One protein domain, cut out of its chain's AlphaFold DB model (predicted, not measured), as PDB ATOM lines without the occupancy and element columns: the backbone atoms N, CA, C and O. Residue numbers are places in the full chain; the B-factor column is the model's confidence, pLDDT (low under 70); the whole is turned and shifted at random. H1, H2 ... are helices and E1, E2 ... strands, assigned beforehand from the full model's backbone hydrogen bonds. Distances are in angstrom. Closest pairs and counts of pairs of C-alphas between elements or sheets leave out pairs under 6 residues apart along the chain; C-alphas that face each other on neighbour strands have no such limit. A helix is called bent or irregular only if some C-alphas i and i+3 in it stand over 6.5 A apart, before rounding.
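This is residues 4 to 136 of the 142 residues of the protein "Peptidase M28" of candidate division KSB1 bacterium (UniProt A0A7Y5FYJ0). Two long helices, H1 and H4, pack together at a small two-stranded sheet, H1 alongside E1 and H4 over one face; short helices H2, H5, H6 and H7 group loosely at one end, H3 and residues 67 to 78 make the other. The printed part has 133 residues, in the order E1 H1 H2 E2 H3 H4 H5 H6 H7; the sheet, E1 - E2, is antiparallel and the class mostly helix. It is compact, with a radius of gyration of the C-alphas of 16.4 A, but flat, spanning 44 by 41 by 20 A.

Find C-alpha 4 at (211.157, 269.488, 243.027), where E1, residues 4 to 7, begins. H1 follows, residues 12 to 28, 22.4 A long, with a kink of 67 degrees near residue 22; it is irregular, C-alphas 24 and 27 being 8.2 A apart. Next come H2, 43 to 48, E2, 55 to 58, and H3, 63 to 66. H4, 79 to 98, runs 28.5 A; then read H5, 108 to 117, 14.3 A, H6, 120 to 126, and H7, 130 to 134, ending at C-alpha 134 (212.251, 237.401, 234.608).

Between E1 and E2, N 7 and O 55 are 2.7 A apart, within hydrogen-bond range. H1 and H4 touch, closest at C-alphas of Ala 21 and Gly 95, 4.4 A, opposite ways at a steep tilt of 48 degrees. H3 touches no helix. H2 and H5 are close but not clearly touching, with C-alphas of Met 48 and Ile 111 7.1 A apart. H5 and H6 are about perpendicular, at 83 degrees. H6 and H7 only just touch, only at the corner, with 3 pairs of C-alphas within 8 A; the closest, Met 124 and Trp 130, are 4.8 A apart. Each O i to N i+4 pair is within range in H2, H4, H5, H6 and H7, but 8 of 13 in H1; H3 is too short for one.

Look to Asp 75 and Ala 109 for the C-alphas farthest apart, 46.0 A. The printed part has no cut; the links H1 to H2 and H3 to H4 are long. No printed residue is under 70 in pLDDT.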
ATOM      1  N   THR A   4     212.164 268.855 243.898       98.19
ATOM      2  CA  THR A   4     211.157 269.488 243.027       98.19
ATOM      3  C   THR A   4     209.918 268.619 242.827       98.19
ATOM      4  O   THR A   4     209.010 268.996 242.096       98.19
ATOM      5  N   GLY A   5     209.850 267.462 243.483       98.31
ATOM      6  CA  GLY A   5     208.744 266.511 243.407       98.31
ATOM      7  C   GLY A   5     209.240 265.092 243.648       98.31
ATOM      8  O   GLY A   5     210.338 264.903 244.170       98.31
ATOM      9  N   PHE A   6     208.446 264.097 243.268       98.56
ATOM     10  CA  PHE A   6     208.776 262.688 243.444       98.56
ATOM     11  C   PHE A   6     208.428 261.876 242.199       98.56
ATOM     12  O   PHE A   6     207.402 262.104 241.560       98.56
ATOM     13  N   PHE A   7     209.274 260.900 241.890       98.31
ATOM     14  CA  PHE A   7     208.928 259.779 241.035       98.31
ATOM     15  C   PHE A   7     207.933 258.885 241.772       98.31
ATOM     16  O   PHE A   7     208.202 258.487 242.907       98.31
ATOM     17  N   THR A   8     206.799 258.581 241.140       97.12
ATOM     18  CA  THR A   8     205.692 257.837 241.771       97.12
ATOM     19  C   THR A   8     205.460 256.444 241.205       97.12
ATOM     20  O   THR A   8     204.513 255.768 241.598       97.12
ATOM     21  N   GLY A   9     206.351 255.966 240.333       95.00
ATOM     22  CA  GLY A   9     206.380 254.557 239.949       95.00
ATOM     23  C   GLY A   9     205.366 254.145 238.882       95.00
ATOM     24  O   GLY A   9     205.158 252.948 238.713       95.00
ATOM     25  N   GLY A  10     204.721 255.090 238.186       93.69
ATOM     26  CA  GLY A  10     203.622 254.785 237.259       93.69
ATOM     27  C   GLY A  10     202.351 254.349 237.994       93.69
ATOM     28  O   GLY A  10     201.654 253.429 237.565       93.69
ATOM     29  N   ARG A  11     202.095 254.966 239.150       93.69
ATOM     30  CA  ARG A  11     200.940 254.743 240.019       93.69
ATOM     31  C   ARG A  11     200.235 256.083 240.257       93.69
ATOM     32  O   ARG A  11     200.593 256.797 241.203       93.69
ATOM     33  N   PRO A  12     199.215 256.426 239.451       93.94
ATOM     34  CA  PRO A  12     198.543 257.725 239.520       93.94
ATOM     35  C   PRO A  12     197.987 258.070 240.909       93.94
ATOM     36  O   PRO A  12     197.987 259.230 241.328       93.94
ATOM     37  N   GLU A  13     197.548 257.065 241.668       95.94
ATOM     38  CA  GLU A  13     197.085 257.226 243.043       95.94
ATOM     39  C   GLU A  13     198.188 257.722 243.990       95.94
ATOM     40  O   GLU A  13     197.910 258.522 244.886       95.94
ATOM     41  N   LEU A  14     199.448 257.322 243.767       97.38
ATOM     42  CA  LEU A  14     200.591 257.803 244.542       97.38
ATOM     43  C   LEU A  14     200.943 259.244 244.176       97.38
ATOM     44  O   LEU A  14     201.274 260.021 245.071       97.38
ATOM     45  N   ALA A  15     200.822 259.643 242.907       97.06
ATOM     46  CA  ALA A  15     201.010 261.036 242.491       97.06
ATOM     47  C   ALA A  15     200.001 261.975 243.172       97.06
ATOM     48  O   ALA A  15     200.378 263.008 243.744       97.06
ATOM     49  N   ALA A  16     198.723 261.588 243.185       97.00
ATOM     50  CA  ALA A  16     197.672 262.341 243.862       97.00
ATOM     51  C   ALA A  16     197.905 262.417 245.383       97.00
ATOM     52  O   ALA A  16     197.845 263.499 245.976       97.00
ATOM     53  N   ALA A  17     198.230 261.290 246.020       98.06
ATOM     54  CA  ALA A  17     198.487 261.245 247.455       98.06
ATOM     55  C   ALA A  17     199.743 262.018 247.868       98.06
ATOM     56  O   ALA A  17     199.717 262.721 248.874       98.06
ATOM     57  N   THR A  18     200.810 261.960 247.070       98.31
ATOM     58  CA  THR A  18     202.040 262.730 247.312       98.31
ATOM     59  C   THR A  18     201.761 264.226 247.242       98.31
ATOM     60  O   THR A  18     202.180 264.978 248.119       98.31
ATOM     61  N   THR A  19     200.968 264.660 246.260       98.00
ATOM     62  CA  THR A  19     200.531 266.059 246.148       98.00
ATOM     63  C   THR A  19     199.733 266.497 247.378       98.00
ATOM     64  O   THR A  19     199.982 267.568 247.929       98.00
ATOM     65  N   LYS A  20     198.823 265.646 247.872       98.00
ATOM     66  CA  LYS A  20     198.076 265.900 249.112       98.00
ATOM     67  C   LYS A  20     198.992 265.956 250.343       98.00
ATOM     68  O   LYS A  20     198.834 266.854 251.166       98.00
ATOM     69  N   ALA A  21     199.946 265.034 250.466       98.31
ATOM     70  CA  ALA A  21     200.880 264.964 251.592       98.31
ATOM     71  C   ALA A  21     201.812 266.187 251.667       98.31
ATOM     72  O   ALA A  21     202.172 266.634 252.752       98.31
ATOM     73  N   LEU A  22     202.146 266.781 250.519       98.50
ATOM     74  CA  LEU A  22     202.972 267.986 250.429       98.50
ATOM     75  C   LEU A  22     202.225 269.285 250.751       98.50
ATOM     76  O   LEU A  22     202.857 270.337 250.833       98.50
ATOM     77  N   LYS A  23     200.901 269.248 250.951       97.56
ATOM     78  CA  LYS A  23     200.080 270.459 251.095       97.56
ATOM     79  C   LYS A  23     200.532 271.366 252.243       97.56
ATOM     80  O   LYS A  23     200.552 272.580 252.081       97.56
ATOM     81  N   SER A  24     200.941 270.796 253.378       96.50
ATOM     82  CA  SER A  24     201.422 271.560 254.543       96.50
ATOM     83  C   SER A  24     202.751 272.284 254.301       96.50
ATOM     84  O   SER A  24     203.080 273.216 255.029       96.50
ATOM     85  N   VAL A  25     203.503 271.874 253.277       97.94
ATOM     86  CA  VAL A  25     204.810 272.429 252.909       97.94
ATOM     87  C   VAL A  25     204.827 272.969 251.479       97.94
ATOM     88  O   VAL A  25     205.896 273.135 250.900       97.94
ATOM     89  N   GLU A  26     203.669 273.282 250.890       97.31
ATOM     90  CA  GLU A  26     203.570 273.696 249.480       97.31
ATOM     91  C   GLU A  26     204.378 274.963 249.154       97.31
ATOM     92  O   GLU A  26     204.877 275.112 248.040       97.31
ATOM     93  N   GLY A  27     204.600 275.832 250.148       97.69
ATOM     94  CA  GLY A  27     205.472 277.007 250.030       97.69
ATOM     95  C   GLY A  27     206.957 276.675 249.829       97.69
ATOM     96  O   GLY A  27     207.732 277.546 249.443       97.69
ATOM     97  N   LEU A  28     207.363 275.421 250.057       97.50
ATOM     98  CA  LEU A  28     208.690 274.900 249.716       97.50
ATOM     99  C   LEU A  28     208.758 274.372 248.270       97.50
ATOM    100  O   LEU A  28     209.803 273.865 247.858       97.50
ATOM    101  N   GLY A  29     207.673 274.493 247.499       92.56
ATOM    102  CA  GLY A  29     207.553 274.120 246.088       92.56
ATOM    103  C   GLY A  29     207.922 275.242 245.095       92.56
ATOM    104  O   GLY A  29     208.494 276.265 245.488       92.56
ATOM    105  N   PRO A  30     207.633 275.063 243.792       96.06
ATOM    106  CA  PRO A  30     206.643 274.131 243.243       96.06
ATOM    107  C   PRO A  30     207.077 272.663 243.304       96.06
ATOM    108  O   PRO A  30     208.267 272.357 243.233       96.06
ATOM    109  N   PHE A  31     206.094 271.769 243.424       98.25
ATOM    110  CA  PHE A  31     206.296 270.323 243.362       98.25
ATOM    111  C   PHE A  31     205.578 269.736 242.149       98.25
ATOM    112  O   PHE A  31     204.369 269.907 242.010       98.25
ATOM    113  N   THR A  32     206.310 269.000 241.318       97.88
ATOM    114  CA  THR A  32     205.788 268.280 240.155       97.88
ATOM    115  C   THR A  32     206.102 266.801 240.312       97.88
ATOM    116  O   THR A  32     207.267 266.404 240.281       97.88
ATOM    117  N   GLN A  33     205.066 265.981 240.489       98.19
ATOM    118  CA  GLN A  33     205.246 264.531 240.543       98.19
ATOM    119  C   GLN A  33     205.522 263.992 239.143       98.19
ATOM    120  O   GLN A  33     204.920 264.449 238.170       98.19
ATOM    121  N   ILE A  34     206.425 263.023 239.048       97.56
ATOM    122  CA  ILE A  34     206.776 262.360 237.796       97.56
ATOM    123  C   ILE A  34     206.267 260.928 237.884       97.56
ATOM    124  O   ILE A  34     206.860 260.082 238.553       97.56
ATOM    125  N   ASP A  35     205.152 260.649 237.216       96.19
ATOM    126  CA  ASP A  35     204.502 259.345 237.317       96.19
ATOM    127  C   ASP A  35     205.098 258.307 236.370       96.19
ATOM    128  O   ASP A  35     204.455 257.806 235.453       96.19
ATOM    129  N   VAL A  36     206.374 258.003 236.595       96.00
ATOM    130  CA  VAL A  36     207.117 256.969 235.876       96.00
ATOM    131  C   VAL A  36     207.929 256.129 236.865       96.00
ATOM    132  O   VAL A  36     208.333 256.634 237.921       96.00
ATOM    133  N   PRO A  37     208.168 254.846 236.562       96.69
ATOM    134  CA  PRO A  37     209.090 254.016 237.316       96.69
ATOM    135  C   PRO A  37     210.542 254.390 237.023       96.69
ATOM    136  O   PRO A  37     210.884 254.818 235.920       96.69
ATOM    137  N   ILE A  38     211.404 254.186 238.017       96.88
ATOM    138  CA  ILE A  38     212.848 254.355 237.871       96.88
ATOM    139  C   ILE A  38     213.602 253.179 238.491       96.88
ATOM    140  O   ILE A  38     213.143 252.576 239.467       96.88
ATOM    141  N   VAL A  39     214.768 252.883 237.922       96.38
ATOM    142  CA  VAL A  39     215.745 251.905 238.416       96.38
ATOM    143  C   VAL A  39     217.052 252.632 238.750       96.38
ATOM    144  O   VAL A  39     217.370 253.654 238.145       96.38
ATOM    145  N   GLY A  40     217.815 252.114 239.716       90.12
ATOM    146  CA  GLY A  40     219.120 252.668 240.110       90.12
ATOM    147  C   GLY A  40     219.209 253.157 241.555       90.12
ATOM    148  O   GLY A  40     220.215 253.744 241.937       90.12
ATOM    149  N   THR A  41     218.178 252.905 242.361       93.19
ATOM    150  CA  THR A  41     218.174 253.089 243.818       93.19
ATOM    151  C   THR A  41     217.383 251.954 244.482       93.19
ATOM    152  O   THR A  41     216.814 251.097 243.798       93.19
ATOM    153  N   ASP A  42     217.349 251.927 245.812       95.12
ATOM    154  CA  ASP A  42     216.757 250.851 246.620       95.12
ATOM    155  C   ASP A  42     215.231 250.730 246.444       95.12
ATOM    156  O   ASP A  42     214.622 249.725 246.813       95.12
ATOM    157  N   ASN A  43     214.588 251.735 245.836       96.56
ATOM    158  CA  ASN A  43     213.155 251.738 245.533       96.56
ATOM    159  C   ASN A  43     212.726 250.559 244.640       96.56
ATOM    160  O   ASN A  43     211.568 250.137 244.689       96.56
ATOM    161  N   PHE A  44     213.652 250.045 243.824       96.94
ATOM    162  CA  PHE A  44     213.380 249.025 242.824       96.94
ATOM    163  C   PHE A  44     212.765 247.760 243.431       96.94
ATOM    164  O   PHE A  44     211.778 247.254 242.903       96.94
ATOM    165  N   ASP A  45     213.284 247.271 244.558       96.19
ATOM    166  CA  ASP A  45     212.772 246.037 245.165       96.19
ATOM    167  C   ASP A  45     211.361 246.197 245.714       96.19
ATOM    168  O   ASP A  45     210.519 245.324 245.517       96.19
ATOM    169  N   PHE A  46     211.056 247.347 246.319       97.31
ATOM    170  CA  PHE A  46     209.689 247.660 246.727       97.31
ATOM    171  C   PHE A  46     208.752 247.653 245.520       97.31
ATOM    172  O   PHE A  46     207.705 247.009 245.566       97.31
ATOM    173  N   MET A  47     209.160 248.296 244.424       97.25
ATOM    174  CA  MET A  47     208.400 248.311 243.176       97.25
ATOM    175  C   MET A  47     208.167 246.893 242.634       97.25
ATOM    176  O   MET A  47     207.041 246.556 242.272       97.25
ATOM    177  N   MET A  48     209.195 246.037 242.620       97.06
ATOM    178  CA  MET A  48     209.092 244.659 242.118       97.06
ATOM    179  C   MET A  48     208.318 243.724 243.046       97.06
ATOM    180  O   MET A  48     207.778 242.724 242.579       97.06
ATOM    181  N   GLU A  49     208.182 244.067 244.324       97.06
ATOM    182  CA  GLU A  49     207.251 243.434 245.266       97.06
ATOM    183  C   GLU A  49     205.828 244.029 245.204       97.06
ATOM    184  O   GLU A  49     204.941 243.667 245.986       97.06
ATOM    185  N   GLY A  50     205.590 244.957 244.270       96.75
ATOM    186  CA  GLY A  50     204.323 245.650 244.058       96.75
ATOM    187  C   GLY A  50     204.006 246.713 245.109       96.75
ATOM    188  O   GLY A  50     202.884 247.218 245.158       96.75
ATOM    189  N   VAL A  51     204.955 247.046 245.982       97.00
ATOM    190  CA  VAL A  51     204.813 248.054 247.032       97.00
ATOM    191  C   VAL A  51     204.997 249.449 246.429       97.00
ATOM    192  O   VAL A  51     205.964 249.728 245.717       97.00
ATOM    193  N   GLY A  52     204.052 250.346 246.724       96.25
ATOM    194  CA  GLY A  52     204.164 251.751 246.347       96.25
ATOM    195  C   GLY A  52     205.394 252.393 246.983       96.25
ATOM    196  O   GLY A  52     205.650 252.197 248.169       96.25
ATOM    197  N   ASN A  53     206.158 253.138 246.192       97.19
ATOM    198  CA  ASN A  53     207.391 253.788 246.615       97.19
ATOM    199  C   ASN A  53     207.491 255.175 245.979       97.19
ATOM    200  O   ASN A  53     206.812 255.461 244.993       97.19
ATOM    201  N   LEU A  54     208.332 256.019 246.567       98.06
ATOM    202  CA  LEU A  54     208.625 257.357 246.078       98.06
ATOM    203  C   LEU A  54     210.134 257.533 246.015       98.06
ATOM    204  O   LEU A  54     210.839 257.151 246.949       98.06
ATOM    205  N   VAL A  55     210.619 258.179 244.959       98.12
ATOM    206  CA  VAL A  55     212.001 258.670 244.903       98.12
ATOM    207  C   VAL A  55     211.963 260.162 244.662       98.12
ATOM    208  O   VAL A  55     211.249 260.627 243.782       98.12
ATOM    209  N   ALA A  56     212.702 260.935 245.449       97.62
ATOM    210  CA  ALA A  56     212.718 262.378 245.278       97.62
ATOM    211  C   ALA A  56     213.296 262.753 243.903       97.62
ATOM    212  O   ALA A  56     214.415 262.366 243.569       97.62
ATOM    213  N   ASN A  57     212.553 263.546 243.135       97.19
ATOM    214  CA  ASN A  57     213.099 264.255 241.991       97.19
ATOM    215  C   ASN A  57     213.864 265.470 242.513       97.19
ATOM    216  O   ASN A  57     213.318 266.292 243.255       97.19
ATOM    217  N   GLN A  58     215.143 265.556 242.168       94.62
ATOM    218  CA  GLN A  58     216.049 266.554 242.713       94.62
ATOM    219  C   GLN A  58     216.770 267.285 241.594       94.62
ATOM    220  O   GLN A  58     217.232 266.680 240.630       94.62
ATOM    221  N   GLU A  59     216.934 268.594 241.758       95.31
ATOM    222  CA  GLU A  59     217.836 269.360 240.905       95.31
ATOM    223  C   GLU A  59     219.258 268.804 241.012       95.31
ATOM    224  O   GLU A  59     219.772 268.592 242.122       95.31
ATOM    225  N   SER A  60     219.909 268.643 239.856       90.81
ATOM    226  CA  SER A  60     221.263 268.102 239.765       90.81
ATOM    227  C   SER A  60     222.256 268.887 240.620       90.81
ATOM    228  O   SER A  60     223.121 268.277 241.230       90.81
ATOM    229  N   ALA A  61     222.129 270.217 240.740       90.12
ATOM    230  CA  ALA A  61     223.086 271.061 241.467       90.12
ATOM    231  C   ALA A  61     224.545 270.705 241.090       90.12
ATOM    232  O   ALA A  61     224.902 270.759 239.916       90.12
ATOM    233  N   ASN A  62     225.370 270.296 242.053       90.25
ATOM    234  CA  ASN A  62     226.744 269.833 241.842       90.25
ATOM    235  C   ASN A  62     226.876 268.296 241.759       90.25
ATOM    236  O   ASN A  62     227.989 267.788 241.844       90.25
ATOM    237  N   TYR A  63     225.779 267.554 241.588       90.94
ATOM    238  CA  TYR A  63     225.769 266.088 241.578       90.94
ATOM    239  C   TYR A  63     226.628 265.508 240.455       90.94
ATOM    240  O   TYR A  63     227.557 264.769 240.735       90.94
ATOM    241  N   GLY A  64     226.381 265.884 239.194       90.75
ATOM    242  CA  GLY A  64     227.094 265.314 238.040       90.75
ATOM    243  C   GLY A  64     228.627 265.379 238.157       90.75
ATOM    244  O   GLY A  64     229.272 264.347 238.001       90.75
ATOM    245  N   PRO A  65     229.217 266.544 238.486       92.00
ATOM    246  CA  PRO A  65     230.663 266.668 238.677       92.00
ATOM    247  C   PRO A  65     231.253 265.903 239.871       92.00
ATOM    248  O   PRO A  65     232.463 265.703 239.892       92.00
ATOM    249  N   ASN A  66     230.448 265.525 240.873       94.06
ATOM    250  CA  ASN A  66     230.941 264.896 242.107       94.06
ATOM    251  C   ASN A  66     230.515 263.431 242.269       94.06
ATOM    252  O   ASN A  66     231.119 262.707 243.050       94.06
ATOM    253  N   TYR A  67     229.501 262.970 241.543       92.81
ATOM    254  CA  TYR A  67     228.953 261.627 241.690       92.81
ATOM    255  C   TYR A  67     230.011 260.551 241.392       92.81
ATOM    256  O   TYR A  67     230.617 260.558 240.322       92.81
ATOM    257  N   HIS A  68     230.234 259.632 242.342       94.94
ATOM    258  CA  HIS A  68     231.315 258.624 242.318       94.94
ATOM    259  C   HIS A  68     232.736 259.198 242.164       94.94
ATOM    260  O   HIS A  68     233.645 258.495 241.721       94.94
ATOM    261  N   ALA A  69     232.958 260.459 242.539       96.12
ATOM    262  CA  ALA A  69     234.271 261.092 242.502       96.12
ATOM    263  C   ALA A  69     234.848 261.283 243.912       96.12
ATOM    264  O   ALA A  69     234.123 261.445 244.888       96.12
ATOM    265  N   GLY A  70     236.180 261.360 244.021       97.31
ATOM    266  CA  GLY A  70     236.851 261.678 245.292       97.31
ATOM    267  C   GLY A  70     236.559 263.089 245.825       97.31
ATOM    268  O   GLY A  70     236.902 263.392 246.962       97.31
ATOM    269  N   SER A  71     235.933 263.948 245.014       96.44
ATOM    270  CA  SER A  71     235.445 265.270 245.412       96.44
ATOM    271  C   SER A  71     234.063 265.246 246.073       96.44
ATOM    272  O   SER A  71     233.588 266.310 246.471       96.44
ATOM    273  N   ASP A  72     233.417 264.078 246.186       96.38
ATOM    274  CA  ASP A  72     232.161 263.899 246.922       96.38
ATOM    275  C   ASP A  72     232.406 263.957 248.435       96.38
ATOM    276  O   ASP A  72     232.478 262.954 249.148       96.38
ATOM    277  N   THR A  73     232.638 265.172 248.915       96.50
ATOM    278  CA  THR A  73     233.020 265.468 250.291       96.50
ATOM    279  C   THR A  73     232.002 266.391 250.953       96.50
ATOM    280  O   THR A  73     231.228 267.091 250.299       96.50
ATOM    281  N   PHE A  74     231.985 266.403 252.288       96.44
ATOM    282  CA  PHE A  74     230.960 267.100 253.076       96.44
ATOM    283  C   PHE A  74     230.829 268.599 252.757       96.44
ATOM    284  O   PHE A  74     229.733 269.150 252.826       96.44
ATOM    285  N   ASP A  75     231.908 269.267 252.352       95.94
ATOM    286  CA  ASP A  75     231.889 270.679 251.956       95.94
ATOM    287  C   ASP A  75     231.062 270.956 250.686       95.94
ATOM    288  O   ASP A  75     230.711 272.107 250.426       95.94
ATOM    289  N   LYS A  76     230.709 269.924 249.907       95.88
ATOM    290  CA  LYS A  76     229.808 270.039 248.747       95.88
ATOM    291  C   LYS A  76     228.332 270.040 249.134       95.88
ATOM    292  O   LYS A  76     227.489 270.342 248.284       95.88
ATOM    293  N   VAL A  77     228.011 269.712 250.386       95.38
ATOM    294  CA  VAL A  77     226.635 269.637 250.877       95.38
ATOM    295  C   VAL A  77     226.087 271.037 251.135       95.38
ATOM    296  O   VAL A  77     226.544 271.763 252.018       95.38
ATOM    297  N   ASP A  78     225.018 271.394 250.426       96.50
ATOM    298  CA  ASP A  78     224.214 272.564 250.773       96.50
ATOM    299  C   ASP A  78     223.364 272.256 252.020       96.50
ATOM    300  O   ASP A  78     222.297 271.641 251.951       96.50
ATOM    301  N   LEU A  79     223.837 272.707 253.186       97.88
ATOM    302  CA  LEU A  79     223.164 272.494 254.469       97.88
ATOM    303  C   LEU A  79     221.797 273.188 254.576       97.88
ATOM    304  O   LEU A  79     220.990 272.816 255.432       97.88
ATOM    305  N   LYS A  80     221.519 274.218 253.770       97.25
ATOM    306  CA  LYS A  80     220.188 274.833 253.729       97.25
ATOM    307  C   LYS A  80     219.236 273.904 252.987       97.25
ATOM    308  O   LYS A  80     218.181 273.578 253.527       97.25
ATOM    309  N   GLN A  81     219.623 273.434 251.802       97.50
ATOM    310  CA  GLN A  81     218.808 272.492 251.032       97.50
ATOM    311  C   GLN A  81     218.634 271.161 251.757       97.50
ATOM    312  O   GLN A  81     217.533 270.626 251.751       97.50
ATOM    313  N   LEU A  82     219.652 270.666 252.464       97.56
ATOM    314  CA  LEU A  82     219.526 269.463 253.289       97.56
ATOM    315  C   LEU A  82     218.383 269.585 254.312       97.56
ATOM    316  O   LEU A  82     217.550 268.688 254.415       97.56
ATOM    317  N   ARG A  83     218.302 270.712 255.034       98.44
ATOM    318  CA  ARG A  83     217.239 270.959 256.028       98.44
ATOM    319  C   ARG A  83     215.861 271.097 255.383       98.44
ATOM    320  O   ARG A  83     214.892 270.550 255.900       98.44
ATOM    321  N   LEU A  84     215.772 271.805 254.255       98.38
ATOM    322  CA  LEU A  84     214.513 271.958 253.519       98.38
ATOM    323  C   LEU A  84     214.029 270.615 252.958       98.38
ATOM    324  O   LEU A  84     212.866 270.263 253.133       98.38
ATOM    325  N   ASN A  85     214.927 269.828 252.369       98.50
ATOM    326  CA  ASN A  85     214.629 268.488 251.872       98.50
ATOM    327  C   ASN A  85     214.174 267.562 253.007       98.50
ATOM    328  O   ASN A  85     213.208 266.825 252.832       98.50
ATOM    329  N   ALA A  86     214.802 267.636 254.186       98.50
ATOM    330  CA  ALA A  86     214.367 266.879 255.358       98.50
ATOM    331  C   ALA A  86     212.939 267.256 255.795       98.50
ATOM    332  O   ALA A  86     212.140 266.368 256.081       98.50
ATOM    333  N   ALA A  87     212.588 268.548 255.788       98.44
ATOM    334  CA  ALA A  87     211.228 268.999 256.091       98.44
ATOM    335  C   ALA A  87     210.201 268.501 255.056       98.44
ATOM    336  O   ALA A  87     209.115 268.061 255.429       98.44
ATOM    337  N   ILE A  88     210.558 268.518 253.767       98.75
ATOM    338  CA  ILE A  88     209.715 268.002 252.677       98.75
ATOM    339  C   ILE A  88     209.472 266.498 252.852       98.75
ATOM    340  O   ILE A  88     208.325 266.053 252.811       98.75
ATOM    341  N   VAL A  89     210.530 265.717 253.092       98.50
ATOM    342  CA  VAL A  89     210.415 264.268 253.308       98.50
ATOM    343  C   VAL A  89     209.603 263.973 254.568       98.50
ATOM    344  O   VAL A  89     208.716 263.129 254.514       98.50
ATOM    345  N   ALA A  90     209.814 264.705 255.666       98.62
ATOM    346  CA  ALA A  90     209.024 264.544 256.884       98.62
ATOM    347  C   ALA A  90     207.522 264.775 256.640       98.62
ATOM    348  O   ALA A  90     206.700 263.986 257.108       98.62
ATOM    349  N   ALA A  91     207.161 265.810 255.872       98.50
ATOM    350  CA  ALA A  91     205.771 266.082 255.510       98.50
ATOM    351  C   ALA A  91     205.163 264.952 254.667       98.50
ATOM    352  O   ALA A  91     204.060 264.495 254.965       98.50
ATOM    353  N   VAL A  92     205.896 264.450 253.667       98.44
ATOM    354  CA  VAL A  92     205.449 263.317 252.842       98.44
ATOM    355  C   VAL A  92     205.276 262.062 253.692       98.44
ATOM    356  O   VAL A  92     204.205 261.460 253.676       98.44
ATOM    357  N   THR A  93     206.284 261.686 254.479       98.50
ATOM    358  CA  THR A  93     206.238 260.503 255.346       98.50
ATOM    359  C   THR A  93     205.067 260.572 256.322       98.50
ATOM    360  O   THR A  93     204.304 259.613 256.420       98.50
ATOM    361  N   TYR A  94     204.875 261.708 256.998       98.62
ATOM    362  CA  TYR A  94     203.745 261.904 257.906       98.62
ATOM    363  C   TYR A  94     202.399 261.866 257.172       98.62
ATOM    364  O   TYR A  94     201.452 261.230 257.637       98.62
ATOM    365  N   GLY A  95     202.313 262.504 256.003       98.19
ATOM    366  CA  GLY A  95     201.115 262.502 255.175       98.19
ATOM    367  C   GLY A  95     200.693 261.090 254.776       98.19
ATOM    368  O   GLY A  95     199.535 260.744 254.959       98.19
ATOM    369  N   PHE A  96     201.619 260.246 254.308       97.69
ATOM    370  CA  PHE A  96     201.315 258.844 253.994       97.69
ATOM    371  C   PHE A  96     201.005 258.007 255.238       97.69
ATOM    372  O   PHE A  96     200.095 257.187 255.194       97.69
ATOM    373  N   ALA A  97     201.713 258.221 256.350       97.62
ATOM    374  CA  ALA A  97     201.488 257.472 257.588       97.62
ATOM    375  C   ALA A  97     200.113 257.744 258.226       97.62
ATOM    376  O   ALA A  97     199.604 256.907 258.967       97.62
ATOM    377  N   THR A  98     199.522 258.909 257.953       97.75
ATOM    378  CA  THR A  98     198.222 259.328 258.501       97.75
ATOM    379  C   THR A  98     197.078 259.247 257.490       97.75
ATOM    380  O   THR A  98     195.923 259.462 257.852       97.75
ATOM    381  N   MET A  99     197.372 258.951 256.222       96.75
ATOM    382  CA  MET A  99     196.356 258.861 255.182       96.75
ATOM    383  C   MET A  99     195.636 257.519 255.246       96.75
ATOM    384  O   MET A  99     196.255 256.459 255.195       96.75
ATOM    385  N   GLU A 100     194.309 257.562 255.255       96.12
ATOM    386  CA  GLU A 100     193.508 256.373 254.991       96.12
ATOM    387  C   GLU A 100     193.592 256.015 253.507       96.12
ATOM    388  O   GLU A 100     193.198 256.793 252.632       96.12
ATOM    389  N   VAL A 101     194.122 254.828 253.223       93.88
ATOM    390  CA  VAL A 101     194.256 254.288 251.870       93.88
ATOM    391  C   VAL A 101     193.784 252.841 251.845       93.88
ATOM    392  O   VAL A 101     193.923 252.103 252.816       93.88
ATOM    393  N   ASN A 102     193.242 252.414 250.710       94.12
ATOM    394  CA  ASN A 102     192.798 251.038 250.470       94.12
ATOM    395  C   ASN A 102     193.659 250.330 249.410       94.12
ATOM    396  O   ASN A 102     193.230 249.346 248.799       94.12
ATOM    397  N   TRP A 103     194.858 250.854 249.152       95.12
ATOM    398  CA  TRP A 103     195.728 250.356 248.097       95.12
ATOM    399  C   TRP A 103     196.273 248.973 248.418       95.12
ATOM    400  O   TRP A 103     196.527 248.611 249.567       95.12
ATOM    401  N   LYS A 104     196.508 248.209 247.358       94.75
ATOM    402  CA  LYS A 104     197.112 246.884 247.432       94.75
ATOM    403  C   LYS A 104     198.496 246.912 246.803       94.75
ATOM    404  O   LYS A 104     198.843 247.825 246.046       94.75
ATOM    405  N   ARG A 105     199.282 245.885 247.119       96.12
ATOM    406  CA  ARG A 105     200.497 245.605 246.361       96.12
ATOM    407  C   ARG A 105     200.113 245.158 244.949       96.12
ATOM    408  O   ARG A 105     199.272 244.261 244.845       96.12
ATOM    409  N   GLN A 106     200.762 245.686 243.916       96.75
ATOM    410  CA  GLN A 106     200.575 245.236 242.530       96.75
ATOM    411  C   GLN A 106     200.998 243.775 242.350       96.75
ATOM    412  O   GLN A 106     202.045 243.345 242.839       96.75
ATOM    413  N   THR A 107     200.169 242.992 241.681       96.62
ATOM    414  CA  THR A 107     200.460 241.628 241.230       96.62
ATOM    415  C   THR A 107     201.590 241.617 240.202       96.62
ATOM    416  O   THR A 107     201.910 242.636 239.591       96.62
ATOM    417  N   ARG A 108     202.172 240.437 239.951       96.38
ATOM    418  CA  ARG A 108     203.178 240.280 238.895       96.38
ATOM    419  C   ARG A 108     202.656 240.721 237.519       96.38
ATOM    420  O   ARG A 108     203.384 241.380 236.791       96.38
ATOM    421  N   ALA A 109     201.393 240.424 237.207       96.69
ATOM    422  CA  ALA A 109     200.755 240.828 235.953       96.69
ATOM    423  C   ALA A 109     200.586 242.357 235.835       96.69
ATOM    424  O   ALA A 109     200.781 242.925 234.766       96.69
ATOM    425  N   GLU A 110     200.261 243.046 236.932       97.25
ATOM    426  CA  GLU A 110     200.194 244.517 236.948       97.25
ATOM    427  C   GLU A 110     201.585 245.151 236.802       97.25
ATOM    428  O   GLU A 110     201.734 246.154 236.107       97.25
ATOM    429  N   ILE A 111     202.617 244.538 237.390       97.31
ATOM    430  CA  ILE A 111     204.014 244.952 237.201       97.31
ATOM    431  C   ILE A 111     204.452 244.726 235.740       97.31
ATOM    432  O   ILE A 111     205.093 245.590 235.149       97.31
ATOM    433  N   GLU A 112     204.067 243.608 235.119       96.88
ATOM    434  CA  GLU A 112     204.281 243.349 233.685       96.88
ATOM    435  C   GLU A 112     203.584 244.398 232.805       96.88
ATOM    436  O   GLU A 112     204.174 244.901 231.847       96.88
ATOM    437  N   ALA A 113     202.353 244.785 233.147       97.25
ATOM    438  CA  ALA A 113     201.640 245.853 232.449       97.25
ATOM    439  C   ALA A 113     202.364 247.206 232.577       97.25
ATOM    440  O   ALA A 113     202.509 247.909 231.577       97.25
ATOM    441  N   LEU A 114     202.883 247.536 233.767       96.94
ATOM    442  CA  LEU A 114     203.721 248.721 233.985       96.94
ATOM    443  C   LEU A 114     204.983 248.689 233.108       96.94
ATOM    444  O   LEU A 114     205.332 249.699 232.499       96.94
ATOM    445  N   MET A 115     205.646 247.536 232.998       96.25
ATOM    446  CA  MET A 115     206.821 247.369 232.134       96.25
ATOM    447  C   MET A 115     206.506 247.570 230.654       96.25
ATOM    448  O   MET A 115     207.329 248.127 229.940       96.25
ATOM    449  N   ASN A 116     205.334 247.129 230.195       96.94
ATOM    450  CA  ASN A 116     204.910 247.302 228.805       96.94
ATOM    451  C   ASN A 116     204.496 248.748 228.491       96.94
ATOM    452  O   ASN A 116     204.635 249.192 227.355       96.94
ATOM    453  N   ALA A 117     203.973 249.471 229.483       97.00
ATOM    454  CA  ALA A 117     203.521 250.854 229.338       97.00
ATOM    455  C   ALA A 117     204.650 251.892 229.477       97.00
ATOM    456  O   ALA A 117     204.425 253.076 229.235       97.00
ATOM    457  N   THR A 118     205.846 251.473 229.895       96.88
ATOM    458  CA  THR A 118     206.971 252.358 230.229       96.88
ATOM    459  C   THR A 118     208.287 251.802 229.685       96.88
ATOM    460  O   THR A 118     208.328 250.761 229.035       96.88
ATOM    461  N   ASP A 119     209.400 252.481 229.949       96.56
ATOM    462  CA  ASP A 119     210.743 252.004 229.616       96.56
ATOM    463  C   ASP A 119     211.381 251.155 230.735       96.56
ATOM    464  O   ASP A 119     212.557 250.794 230.643       96.56
ATOM    465  N   LEU A 120     210.620 250.778 231.773       97.56
ATOM    466  CA  LEU A 120     211.119 250.045 232.941       97.56
ATOM    467  C   LEU A 120     211.899 248.779 232.565       97.56
ATOM    468  O   LEU A 120     212.973 248.536 233.108       97.56
ATOM    469  N   ALA A 121     211.421 247.990 231.600       97.25
ATOM    470  CA  ALA A 121     212.137 246.791 231.158       97.25
ATOM    471  C   ALA A 121     213.506 247.115 230.530       97.25
ATOM    472  O   ALA A 121     214.459 246.348 230.690       97.25
ATOM    473  N   ALA A 122     213.624 248.239 229.819       98.06
ATOM    474  CA  ALA A 122     214.894 248.698 229.264       98.06
ATOM    475  C   ALA A 122     215.839 249.178 230.376       98.06
ATOM    476  O   ALA A 122     217.001 248.769 230.395       98.06
ATOM    477  N   GLN A 123     215.328 249.944 231.348       97.81
ATOM    478  CA  GLN A 123     216.086 250.341 232.538       97.81
ATOM    479  C   GLN A 123     216.578 249.112 233.331       97.81
ATOM    480  O   GLN A 123     217.743 249.006 233.695       97.81
ATOM    481  N   MET A 124     215.736 248.099 233.538       97.81
ATOM    482  CA  MET A 124     216.139 246.869 234.236       97.81
ATOM    483  C   MET A 124     217.266 246.115 233.524       97.81
ATOM    484  O   MET A 124     218.109 245.499 234.179       97.81
ATOM    485  N   LYS A 125     217.280 246.136 232.187       98.12
ATOM    486  CA  LYS A 125     218.356 245.535 231.393       98.12
ATOM    487  C   LYS A 125     219.649 246.339 231.516       98.12
ATOM    488  O   LYS A 125     220.696 245.723 231.690       98.12
ATOM    489  N   SER A 126     219.589 247.673 231.489       97.75
ATOM    490  CA  SER A 126     220.786 248.516 231.650       97.75
ATOM    491  C   SER A 126     221.412 248.399 233.043       97.75
ATOM    492  O   SER A 126     222.631 248.458 233.165       97.75
ATOM    493  N   PHE A 127     220.601 248.145 234.074       96.88
ATOM    494  CA  PHE A 127     221.057 247.897 235.447       96.88
ATOM    495  C   PHE A 127     221.329 246.415 235.769       96.88
ATOM    496  O   PHE A 127     221.617 246.086 236.917       96.88
ATOM    497  N   ASN A 128     221.253 245.509 234.785       96.75
ATOM    498  CA  ASN A 128     221.498 244.069 234.951       96.75
ATOM    499  C   ASN A 128     220.617 243.379 236.022       96.75
ATOM    500  O   ASN A 128     221.034 242.418 236.663       96.75
ATOM    501  N   VAL A 129     219.378 243.847 236.207       96.75
ATOM    502  CA  VAL A 129     218.399 243.275 237.161       96.75
ATOM    503  C   VAL A 129     217.216 242.583 236.475       96.75
ATOM    504  O   VAL A 129     216.413 241.920 237.129       96.75
ATOM    505  N   TRP A 130     217.110 242.698 235.146       96.94
ATOM    506  CA  TRP A 130     216.038 242.084 234.355       96.94
ATOM    507  C   TRP A 130     215.974 240.562 234.507       96.94
ATOM    508  O   TRP A 130     214.902 240.014 234.757       96.94
ATOM    509  N   ASN A 131     217.111 239.876 234.356       97.00
ATOM    510  CA  ASN A 131     217.138 238.413 234.311       97.00
ATOM    511  C   ASN A 131     216.649 237.787 235.620       97.00
ATOM    512  O   ASN A 131     215.911 236.806 235.568       97.00
ATOM    513  N   ASP A 132     217.005 238.370 236.768       96.12
ATOM    514  CA  ASP A 132     216.577 237.890 238.087       96.12
ATOM    515  C   ASP A 132     215.087 238.110 238.344       96.12
ATOM    516  O   ASP A 132     214.437 237.306 239.008       96.12
ATOM    517  N   TRP A 133     214.500 239.169 237.793       95.88
ATOM    518  CA  TRP A 133     213.051 239.324 237.848       95.88
ATOM    519  C   TRP A 133     212.345 238.355 236.888       95.88
ATOM    520  O   TRP A 133     211.386 237.672 237.267       95.88
ATOM    521  N   ALA A 134     212.842 238.235 235.653       95.12
ATOM    522  CA  ALA A 134     212.251 237.401 234.608       95.12
ATOM    523  C   ALA A 134     212.267 235.905 234.963       95.12
ATOM    524  O   ALA A 134     211.313 235.193 234.658       95.12
ATOM    525  N   ASN A 135     213.316 235.435 235.646       95.44
ATOM    526  CA  ASN A 135     213.437 234.048 236.105       95.44
ATOM    527  C   ASN A 135     212.771 233.782 237.472       95.44
ATOM    528  O   ASN A 135     212.853 232.661 237.971       95.44
ATOM    529  N   GLY A 136     212.134 234.789 238.079       93.81
ATOM    530  CA  GLY A 136     211.472 234.656 239.374       93.81
ATOM    531  C   GLY A 136     212.426 234.562 240.568       93.81
ATOM    532  O   GLY A 136     212.011 234.131 241.633       93.81
TER     533      GLY A 136